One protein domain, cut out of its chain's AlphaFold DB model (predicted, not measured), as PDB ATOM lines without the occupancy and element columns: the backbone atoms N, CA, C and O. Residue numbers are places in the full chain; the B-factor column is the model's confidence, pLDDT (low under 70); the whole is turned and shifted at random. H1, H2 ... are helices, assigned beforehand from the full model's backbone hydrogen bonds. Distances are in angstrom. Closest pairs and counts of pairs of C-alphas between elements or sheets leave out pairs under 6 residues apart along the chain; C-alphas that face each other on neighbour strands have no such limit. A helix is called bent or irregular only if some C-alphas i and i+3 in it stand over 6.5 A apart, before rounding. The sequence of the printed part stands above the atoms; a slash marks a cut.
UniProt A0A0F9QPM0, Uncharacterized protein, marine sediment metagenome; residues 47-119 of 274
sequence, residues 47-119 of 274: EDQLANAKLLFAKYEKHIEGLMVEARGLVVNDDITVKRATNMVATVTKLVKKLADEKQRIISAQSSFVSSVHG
ATOM      1  N   GLU A  47       7.763  15.017 -22.061       81.88
ATOM      2  CA  GLU A  47       7.237  14.762 -20.720       81.88
ATOM      3  C   GLU A  47       7.009  16.070 -19.950       81.88
ATOM      4  O   GLU A  47       5.940  16.257 -19.364       81.88
ATOM      5  N   ASP A  48       7.942  17.019 -20.045       82.25
ATOM      6  CA  ASP A  48       7.831  18.341 -19.420       82.25
ATOM      7  C   ASP A  48       6.748  19.196 -20.089       82.25
ATOM      8  O   ASP A  48       5.975  19.887 -19.420       82.25
ATOM      9  N   GLN A  49       6.633  19.126 -21.419       80.81
ATOM     10  CA  GLN A  49       5.566  19.811 -22.155       80.81
ATOM     11  C   GLN A  49       4.181  19.284 -21.757       80.81
ATOM     12  O   GLN A  49       3.246  20.067 -21.560       80.81
ATOM     13  N   LEU A  50       4.050  17.966 -21.586       83.62
ATOM     14  CA  LEU A  50       2.820  17.326 -21.129       83.62
ATOM     15  C   LEU A  50       2.499  17.692 -19.672       83.62
ATOM     16  O   LEU A  50       1.342  17.973 -19.354       83.62
ATOM     17  N   ALA A  51       3.497  17.705 -18.785       86.00
ATOM     18  CA  ALA A  51       3.329  18.098 -17.386       86.00
ATOM     19  C   ALA A  51       2.842  19.553 -17.262       86.00
ATOM     20  O   ALA A  51       1.881  19.829 -16.539       86.00
ATOM     21  N   ASN A  52       3.421  20.463 -18.048       83.38
ATOM     22  CA  ASN A  52       2.996  21.860 -18.109       83.38
ATOM     23  C   ASN A  52       1.571  22.013 -18.660       83.38
ATOM     24  O   ASN A  52       0.774  22.778 -18.112       83.38
ATOM     25  N   ALA A  53       1.207  21.256 -19.701       84.31
ATOM     26  CA  ALA A  53      -0.157  21.251 -20.226       84.31
ATOM     27  C   ALA A  53      -1.169  20.764 -19.174       84.31
ATOM     28  O   ALA A  53      -2.211  21.395 -18.989       84.31
ATOM     29  N   LYS A  54      -0.850  19.696 -18.430       85.31
ATOM     30  CA  LYS A  54      -1.691  19.198 -17.326       85.31
ATOM     31  C   LYS A  54      -1.917  20.271 -16.259       85.31
ATOM     32  O   LYS A  54      -3.058  20.497 -15.864       85.31
ATOM     33  N   LEU A  55      -0.867  20.984 -15.849       87.88
ATOM     34  CA  LEU A  55      -0.981  22.071 -14.873       87.88
ATOM     35  C   LEU A  55      -1.865  23.223 -15.386       87.88
ATOM     36  O   LEU A  55      -2.692  23.754 -14.644       87.88
ATOM     37  N   LEU A  56      -1.734  23.586 -16.666       83.31
ATOM     38  CA  LEU A  56      -2.563  24.618 -17.296       83.31
ATOM     39  C   LEU A  56      -4.042  24.227 -17.370       83.31
ATOM     40  O   LEU A  56      -4.896  25.106 -17.244       83.31
ATOM     41  N   PHE A  57      -4.352  22.940 -17.559       87.00
ATOM     42  CA  PHE A  57      -5.731  22.450 -17.596       87.00
ATOM     43  C   PHE A  57      -6.340  22.217 -16.206       87.00
ATOM     44  O   PHE A  57      -7.550  22.397 -16.056       87.00
ATOM     45  N   ALA A  58      -5.529  21.952 -15.177       89.31
ATOM     46  CA  ALA A  58      -5.986  21.750 -13.796       89.31
ATOM     47  C   ALA A  58      -6.818  22.928 -13.243       89.31
ATOM     48  O   ALA A  58      -7.726  22.742 -12.432       89.31
ATOM     49  N   LYS A  59      -6.578  24.162 -13.720       86.31
ATOM     50  CA  LYS A  59      -7.379  25.344 -13.340       86.31
ATOM     51  C   LYS A  59      -8.846  25.262 -13.794       86.31
ATOM     52  O   LYS A  59      -9.705  25.892 -13.182       86.31
ATOM     53  N   TYR A  60      -9.137  24.506 -14.855       87.69
ATOM     54  CA  TYR A  60     -10.492  24.325 -15.380       87.69
ATOM     55  C   TYR A  60     -11.222  23.148 -14.723       87.69
ATOM     56  O   TYR A  60     -12.446  23.188 -14.641       87.69
ATOM     57  N   GLU A  61     -10.502  22.149 -14.201       83.88
ATOM     58  CA  GLU A  61     -11.089  20.961 -13.557       83.88
ATOM     59  C   GLU A  61     -12.010  21.333 -12.391       83.88
ATOM     60  O   GLU A  61     -13.156  20.895 -12.354       83.88
ATOM     61  N   LYS A  62     -11.572  22.247 -11.514       86.94
ATOM     62  CA  LYS A  62     -12.404  22.744 -10.403       86.94
ATOM     63  C   LYS A  62     -13.687  23.434 -10.876       86.94
ATOM     64  O   LYS A  62     -14.726  23.330 -10.232       86.94
ATOM     65  N   HIS A  63     -13.625  24.153 -11.997       82.25
ATOM     66  CA  HIS A  63     -14.785  24.854 -12.550       82.25
ATOM     67  C   HIS A  63     -15.769  23.879 -13.212       82.25
ATOM     68  O   HIS A  63     -16.980  24.049 -13.103       82.25
ATOM     69  N   ILE A  64     -15.246  22.832 -13.859       84.06
ATOM     70  CA  ILE A  64     -16.043  21.742 -14.429       84.06
ATOM     71  C   ILE A  64     -16.750  20.972 -13.312       84.06
ATOM     72  O   ILE A  64     -17.952  20.746 -13.411       84.06
ATOM     73  N   GLU A  65     -16.041  20.619 -12.238       88.56
ATOM     74  CA  GLU A  65     -16.620  19.904 -11.097       88.56
ATOM     75  C   GLU A  65     -17.761  20.703 -10.448       88.56
ATOM     76  O   GLU A  65     -18.844  20.158 -10.231       88.56
ATOM     77  N   GLY A  66     -17.569  22.011 -10.238       84.69
ATOM     78  CA  GLY A  66     -18.623  22.903  -9.744       84.69
ATOM     79  C   GLY A  66     -19.859  22.917 -10.648       84.69
ATOM     80  O   GLY A  66     -20.971  22.677 -10.179       84.69
ATOM     81  N   LEU A  67     -19.669  23.095 -11.961       86.38
ATOM     82  CA  LEU A  67     -20.768  23.068 -12.934       86.38
ATOM     83  C   LEU A  67     -21.470  21.704 -12.993       86.38
ATOM     84  O   LEU A  67     -22.678  21.651 -13.198       86.38
ATOM     85  N   MET A  68     -20.747  20.599 -12.792       87.12
ATOM     86  CA  MET A  68     -21.342  19.261 -12.743       87.12
ATOM     87  C   MET A  68     -22.235  19.075 -11.515       87.12
ATOM     88  O   MET A  68     -23.307  18.479 -11.632       87.12
ATOM     89  N   VAL A  69     -21.818  19.570 -10.347       92.31
ATOM     90  CA  VAL A  69     -22.638  19.534  -9.126       92.31
ATOM     91  C   VAL A  69     -23.881  20.408  -9.293       92.31
ATOM     92  O   VAL A  69     -24.989  19.948  -9.017       92.31
ATOM     93  N   GLU A  70     -23.719  21.626  -9.816       84.69
ATOM     94  CA  GLU A  70     -24.836  22.534 -10.099       84.69
ATOM     95  C   GLU A  70     -25.828  21.936 -11.102       84.69
ATOM     96  O   GLU A  70     -27.037  21.980 -10.875       84.69
ATOM     97  N   ALA A  71     -25.328  21.320 -12.176       88.31
ATOM     98  CA  ALA A  71     -26.163  20.681 -13.183       88.31
ATOM     99  C   ALA A  71     -26.928  19.472 -12.630       88.31
ATOM    100  O   ALA A  71     -28.094  19.289 -12.967       88.31
ATOM    101  N   ARG A  72     -26.310  18.666 -11.752       90.69
ATOM    102  CA  ARG A  72     -26.977  17.526 -11.094       90.69
ATOM    103  C   ARG A  72     -28.099  17.962 -10.152       90.69
ATOM    104  O   ARG A  72     -29.072  17.232 -10.007       90.69
ATOM    105  N   GLY A  73     -27.955  19.118  -9.506       89.62
ATOM    106  CA  GLY A  73     -28.968  19.683  -8.613       89.62
ATOM    107  C   GLY A  73     -30.062  20.488  -9.322       89.62
ATOM    108  O   GLY A  73     -31.000  20.941  -8.667       89.62
ATOM    109  N   LEU A  74     -29.951  20.706 -10.635       90.19
ATOM    110  CA  LEU A  74     -30.900  21.519 -11.382       90.19
ATOM    111  C   LEU A  74     -32.167  20.717 -11.717       90.19
ATOM    112  O   LEU A  74     -32.125  19.751 -12.474       90.19
ATOM    113  N   VAL A  75     -33.309  21.186 -11.218       90.25
ATOM    114  CA  VAL A  75     -34.643  20.710 -11.605       90.25
ATOM    115  C   VAL A  75     -35.363  21.847 -12.326       90.25
ATOM    116  O   VAL A  75     -35.390  22.971 -11.824       90.25
ATOM    117  N   VAL A  76     -35.913  21.572 -13.510       90.56
ATOM    118  CA  VAL A  76     -36.549  22.579 -14.371       90.56
ATOM    119  C   VAL A  76     -38.060  22.378 -14.354       90.56
ATOM    120  O   VAL A  76     -38.554  21.435 -14.964       90.56
ATOM    121  N   ASN A  77     -38.774  23.259 -13.654       92.00
ATOM    122  CA  ASN A  77     -40.230  23.174 -13.464       92.00
ATOM    123  C   ASN A  77     -40.969  24.493 -13.771       92.00
ATOM    124  O   ASN A  77     -42.195  24.502 -13.812       92.00
ATOM    125  N   ASP A  78     -40.250  25.601 -13.954       92.06
ATOM    126  CA  ASP A  78     -40.807  26.944 -14.155       92.06
ATOM    127  C   ASP A  78     -39.923  27.798 -15.084       92.06
ATOM    128  O   ASP A  78     -38.766  27.477 -15.364       92.06
ATOM    129  N   ASP A  79     -40.445  28.932 -15.552       85.62
ATOM    130  CA  ASP A  79     -39.712  29.821 -16.468       85.62
ATOM    131  C   ASP A  79     -38.416  30.389 -15.858       85.62
ATOM    132  O   ASP A  79     -37.467  30.726 -16.576       85.62
ATOM    133  N   ILE A  80     -38.342  30.496 -14.527       91.31
ATOM    134  CA  ILE A  80     -37.154  30.978 -13.812       91.31
ATOM    135  C   ILE A  80     -36.043  29.921 -13.868       91.31
ATOM    136  O   ILE A  80     -34.893  30.244 -14.191       91.31
ATOM    137  N   THR A  81     -36.370  28.652 -13.613       87.06
ATOM    138  CA  THR A  81     -35.423  27.533 -13.717       87.06
ATOM    139  C   THR A  81     -34.997  27.280 -15.159       87.06
ATOM    140  O   THR A  81     -33.820  26.991 -15.380       87.06
ATOM    141  N   VAL A  82     -35.872  27.502 -16.149       73.81
ATOM    142  CA  VAL A  82     -35.499  27.477 -17.578       73.81
ATOM    143  C   VAL A  82     -34.432  28.531 -17.882       73.81
ATOM    144  O   VAL A  82     -33.380  28.193 -18.423       73.81
ATOM    145  N   LYS A  83     -34.626  29.793 -17.470       83.75
ATOM    146  CA  LYS A  83     -33.617  30.855 -17.670       83.75
ATOM    147  C   LYS A  83     -32.281  30.520 -17.003       83.75
ATOM    148  O   LYS A  83     -31.221  30.750 -17.588       83.75
ATOM    149  N   ARG A  84     -32.311  29.944 -15.795       75.88
ATOM    150  CA  ARG A  84     -31.104  29.481 -15.094       75.88
ATOM    151  C   ARG A  84     -30.396  28.361 -15.863       75.88
ATOM    152  O   ARG A  84     -29.178  28.428 -16.026       75.88
ATOM    153  N   ALA A  85     -31.146  27.385 -16.375       72.19
ATOM    154  CA  ALA A  85     -30.621  26.302 -17.202       72.19
ATOM    155  C   ALA A  85     -29.948  26.843 -18.472       72.19
ATOM    156  O   ALA A  85     -28.816  26.477 -18.780       72.19
ATOM    157  N   THR A  86     -30.601  27.775 -19.173       75.00
ATOM    158  CA  THR A  86     -30.051  28.417 -20.375       75.00
ATOM    159  C   THR A  86     -28.748  29.162 -20.080       75.00
ATOM    160  O   THR A  86     -27.783  29.034 -20.833       75.00
ATOM    161  N   ASN A  87     -28.677  29.889 -18.962       76.69
ATOM    162  CA  ASN A  87     -27.449  30.571 -18.545       76.69
ATOM    163  C   ASN A  87     -26.312  29.584 -18.251       76.69
ATOM    164  O   ASN A  87     -25.178  29.828 -18.658       76.69
ATOM    165  N   MET A  88     -26.613  28.457 -17.599       76.62
ATOM    166  CA  MET A  88     -25.640  27.399 -17.319       76.62
ATOM    167  C   MET A  88     -25.146  26.711 -18.602       76.62
ATOM    168  O   MET A  88     -23.960  26.432 -18.748       76.62
ATOM    169  N   VAL A  89     -26.023  26.499 -19.588       72.94
ATOM    170  CA  VAL A  89     -25.605  26.015 -20.914       72.94
ATOM    171  C   VAL A  89     -24.658  27.022 -21.573       72.94
ATOM    172  O   VAL A  89     -23.596  26.639 -22.061       72.94
ATOM    173  N   ALA A  90     -24.979  28.318 -21.525       80.69
ATOM    174  CA  ALA A  90     -24.127  29.357 -22.095       80.69
ATOM    175  C   ALA A  90     -22.744  29.439 -21.417       80.69
ATOM    176  O   ALA A  90     -21.739  29.666 -22.102       80.69
ATOM    177  N   THR A  91     -22.653  29.251 -20.095       74.69
ATOM    178  CA  THR A  91     -21.362  29.214 -19.384       74.69
ATOM    179  C   THR A  91     -20.547  27.979 -19.757       74.69
ATOM    180  O   THR A  91     -19.361  28.120 -20.060       74.69
ATOM    181  N   VAL A  92     -21.176  26.801 -19.845       79.25
ATOM    182  CA  VAL A  92     -20.532  25.563 -20.314       79.25
ATOM    183  C   VAL A  92     -19.991  25.737 -21.736       79.25
ATOM    184  O   VAL A  92     -18.821  25.446 -21.983       79.25
ATOM    185  N   THR A  93     -20.777  26.286 -22.668       76.06
ATOM    186  CA  THR A  93     -20.319  26.531 -24.047       76.06
ATOM    187  C   THR A  93     -19.111  27.473 -24.095       76.06
ATOM    188  O   THR A  93     -18.150  27.209 -24.820       76.06
ATOM    189  N   LYS A  94     -19.110  28.551 -23.296       86.38
ATOM    190  CA  LYS A  94     -17.954  29.462 -23.192       86.38
ATOM    191  C   LYS A  94     -16.715  28.753 -22.640       86.38
ATOM    192  O   LYS A  94     -15.614  29.010 -23.120       86.38
ATOM    193  N   LEU A  95     -16.881  27.871 -21.653       81.62
ATOM    194  CA  LEU A  95     -15.783  27.103 -21.063       81.62
ATOM    195  C   LEU A  95     -15.180  26.107 -22.061       81.62
ATOM    196  O   LEU A  95     -13.962  26.050 -22.203       81.62
ATOM    197  N   VAL A  96     -16.024  25.386 -22.806       80.62
ATOM    198  CA  VAL A  96     -15.595  24.469 -23.875       80.62
ATOM    199  C   VAL A  96     -14.793  25.216 -24.939       80.62
ATOM    200  O   VAL A  96     -13.726  24.752 -25.341       80.62
ATOM    201  N   LYS A  97     -15.256  26.403 -25.353       84.50
ATOM    202  CA  LYS A  97     -14.520  27.241 -26.307       84.50
ATOM    203  C   LYS A  97     -13.146  27.650 -25.763       84.50
ATOM    204  O   LYS A  97     -12.151  27.458 -26.449       84.50
ATOM    205  N   LYS A  98     -13.066  28.115 -24.510       85.50
ATOM    206  CA  LYS A  98     -11.787  28.471 -23.866       85.50
ATOM    207  C   LYS A  98     -10.811  27.291 -23.790       85.50
ATOM    208  O   LYS A  98      -9.625  27.481 -24.030       85.50
ATOM    209  N   LEU A  99     -11.295  26.083 -23.484       82.38
ATOM    210  CA  LEU A  99     -10.469  24.868 -23.488       82.38
ATOM    211  C   LEU A  99      -9.936  24.545 -24.888       82.38
ATOM    212  O   LEU A  99      -8.769  24.184 -25.031       82.38
ATOM    213  N   ALA A 100     -10.773  24.690 -25.918       80.25
ATOM    214  CA  ALA A 100     -10.364  24.485 -27.302       80.25
ATOM    215  C   ALA A 100      -9.320  25.520 -27.754       80.25
ATOM    216  O   ALA A 100      -8.328  25.134 -28.371       80.25
ATOM    217  N   ASP A 101      -9.504  26.791 -27.394       86.38
ATOM    218  CA  ASP A 101      -8.570  27.878 -27.703       86.38
ATOM    219  C   ASP A 101      -7.225  27.684 -26.979       86.38
ATOM    220  O   ASP A 101      -6.169  27.827 -27.591       86.38
ATOM    221  N   GLU A 102      -7.231  27.286 -25.700       84.12
ATOM    222  CA  GLU A 102      -6.006  27.000 -24.934       84.12
ATOM    223  C   GLU A 102      -5.276  25.764 -25.486       84.12
ATOM    224  O   GLU A 102      -4.060  25.793 -25.677       84.12
ATOM    225  N   LYS A 103      -6.013  24.699 -25.837       82.75
ATOM    226  CA  LYS A 103      -5.457  23.539 -26.553       82.75
ATOM    227  C   LYS A 103      -4.798  23.981 -27.859       82.75
ATOM    228  O   LYS A 103      -3.668  23.588 -28.142       82.75
ATOM    229  N   GLN A 104      -5.493  24.799 -28.648       82.81
ATOM    230  CA  GLN A 104      -4.980  25.288 -29.920       82.81
ATOM    231  C   GLN A 104      -3.744  26.168 -29.722       82.81
ATOM    232  O   GLN A 104      -2.804  26.027 -30.489       82.81
ATOM    233  N   ARG A 105      -3.700  27.006 -28.681       84.38
ATOM    234  CA  ARG A 105      -2.544  27.846 -28.332       84.38
ATOM    235  C   ARG A 105      -1.303  27.027 -27.970       84.38
ATOM    236  O   ARG A 105      -0.202  27.387 -28.376       84.38
ATOM    237  N   ILE A 106      -1.471  25.934 -27.222       82.12
ATOM    238  CA  ILE A 106      -0.364  25.031 -26.863       82.12
ATOM    239  C   ILE A 106       0.183  24.338 -28.122       82.12
ATOM    240  O   ILE A 106       1.394  24.253 -28.309       82.12
ATOM    241  N   ILE A 107      -0.702  23.885 -29.015       80.75
ATOM    242  CA  ILE A 107      -0.319  23.136 -30.223       80.75
ATOM    243  C   ILE A 107       0.163  24.063 -31.349       80.75
ATOM    244  O   ILE A 107       0.997  23.660 -32.163       80.75
ATOM    245  N   SER A 108      -0.321  25.309 -31.416       80.00
ATOM    246  CA  SER A 108      -0.121  26.187 -32.572       80.00
ATOM    247  C   SER A 108       1.350  26.451 -32.863       80.00
ATOM    248  O   SER A 108       1.727  26.400 -34.027       80.00
ATOM    249  N   ALA A 109       2.184  26.649 -31.835       74.94
ATOM    250  CA  ALA A 109       3.618  26.909 -32.001       74.94
ATOM    251  C   ALA A 109       4.377  25.711 -32.601       74.94
ATOM    252  O   ALA A 109       5.248  25.878 -33.451       74.94
ATOM    253  N   GLN A 110       4.017  24.490 -32.202       78.06
ATOM    254  CA  GLN A 110       4.618  23.277 -32.759       78.06
ATOM    255  C   GLN A 110       4.072  22.990 -34.159       78.06
ATOM    256  O   GLN A 110       4.827  22.654 -35.069       78.06
ATOM    257  N   SER A 111       2.766  23.184 -34.366       78.31
ATOM    258  CA  SER A 111       2.136  22.983 -35.673       78.31
ATOM    259  C   SER A 111       2.631  23.977 -36.729       78.31
ATOM    260  O   SER A 111       2.814  23.596 -37.886       78.31
ATOM    261  N   SER A 112       2.902  25.231 -36.343       77.31
ATOM    262  CA  SER A 112       3.455  26.246 -37.239       77.31
ATOM    263  C   SER A 112       4.910  25.943 -37.575       77.31
ATOM    264  O   SER A 112       5.268  26.016 -38.744       77.31
ATOM    265  N   PHE A 113       5.724  25.506 -36.606       78.69
ATOM    266  CA  PHE A 113       7.091  25.050 -36.867       78.69
ATOM    267  C   PHE A 113       7.126  23.873 -37.850       78.69
ATOM    268  O   PHE A 113       7.828  23.941 -38.856       78.69
ATOM    269  N   VAL A 114       6.318  22.830 -37.621       77.38
ATOM    270  CA  VAL A 114       6.218  21.678 -38.537       77.38
ATOM    271  C   VAL A 114       5.771  22.120 -39.931       77.38
ATOM    272  O   VAL A 114       6.341  21.675 -40.925       77.38
ATOM    273  N   SER A 115       4.796  23.027 -40.018       78.12
ATOM    274  CA  SER A 115       4.332  23.571 -41.300       78.12
ATOM    275  C   SER A 115       5.427  24.367 -42.016       78.12
ATOM    276  O   SER A 115       5.589  24.217 -43.225       78.12
ATOM    277  N   SER A 116       6.217  25.159 -41.286       75.88
ATOM    278  CA  SER A 116       7.349  25.919 -41.825       75.88
ATOM    279  C   SER A 116       8.483  25.012 -42.299       75.88
ATOM    280  O   SER A 116       8.983  25.201 -43.403       75.88
ATOM    281  N   VAL A 117       8.856  23.990 -41.522       73.56
ATOM    282  CA  VAL A 117       9.863  22.993 -41.928       73.56
ATOM    283  C   VAL A 117       9.379  22.211 -43.147       73.56
ATOM    284  O   VAL A 117      10.125  22.033 -44.107       73.56
ATOM    285  N   HIS A 118       8.111  21.792 -43.163       75.69
ATOM    286  CA  HIS A 118       7.529  21.143 -44.332       75.69
ATOM    287  C   HIS A 118       7.558  22.066 -45.557       75.69
ATOM    288  O   HIS A 118       7.970  21.639 -46.633       75.69
ATOM    289  N   GLY A 119       7.188  23.339 -45.388       76.69
ATOM    290  CA  GLY A 119       7.252  24.363 -46.429       76.69
ATOM    291  C   GLY A 119       8.670  24.610 -46.949       76.69
ATOM    292  O   GLY A 119       8.843  24.770 -48.153       76.69
TER     293      GLY A 119
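What this domain is: This is residues 47 to 119 of the 274 residues of an uncharacterized protein of marine sediment metagenome (UniProt A0A0F9QPM0). The model is a long, loose helical hairpin: H1 and the longer arm H2a run side by side in opposite ways, joined at one end by residues 73 to 78. At the other end H2 bends, and residues 107 to 119 stick out. The printed part has 73 residues, with two named helices, H1 then H2, and no named strand; its class is all helix. It is an extended rod spanning 58 by 25 by 11 A, with a radius of gyration of the C-alphas of 17.8 A.

Where its parts are: H1, residues 47 to 72, begins at C-alpha 47 (7.237, 14.762, -20.720) and is 35.6 A long from first to last C-alpha. It has a kink of 39 degrees near residue 59, and is neither bent nor irregular, but only just: C-alphas 59 and 62 are 6.4 A apart. H2, residues 79 to 119, was assigned as one helix by its hydrogen bonds but is bent, with C-alphas 106 and 109 lying 6.8 A apart. Its arm H2a, residues 79 to 106, begins at C-alpha 79 (-39.712, 29.821, -16.468) and is 41.0 A long. The arm H2b, residues 109 to 119, is 15.1 A long and ends at C-alpha 119 (7.252, 24.363, -46.429).

How they stand to each other: H1 and H2a form a helical hairpin with a short link. They touch, with 5 pairs of C-alphas within 8 A; the closest C-alphas, of Ala 53 and Ile 106, are 7.6 A apart. They run opposite ways at a shallow tilt of 4 degrees. H2a and H2b stand at a steep tilt of 49 degrees. H1 and H2b are apart. Every O i to N i+4 pair is within hydrogen-bond range in H2a and H2b; in H1, 18 of 22 are.

The domain as a whole: The C-alphas farthest apart, of Asp 78 and Gly 119, are 57.9 A apart. Without residues 107 to 119, which stand free, the body spans 50 by 19 by 10 A. The printed part has no cut. The mean pLDDT of the printed part is 82.8, and no printed residue is under 70.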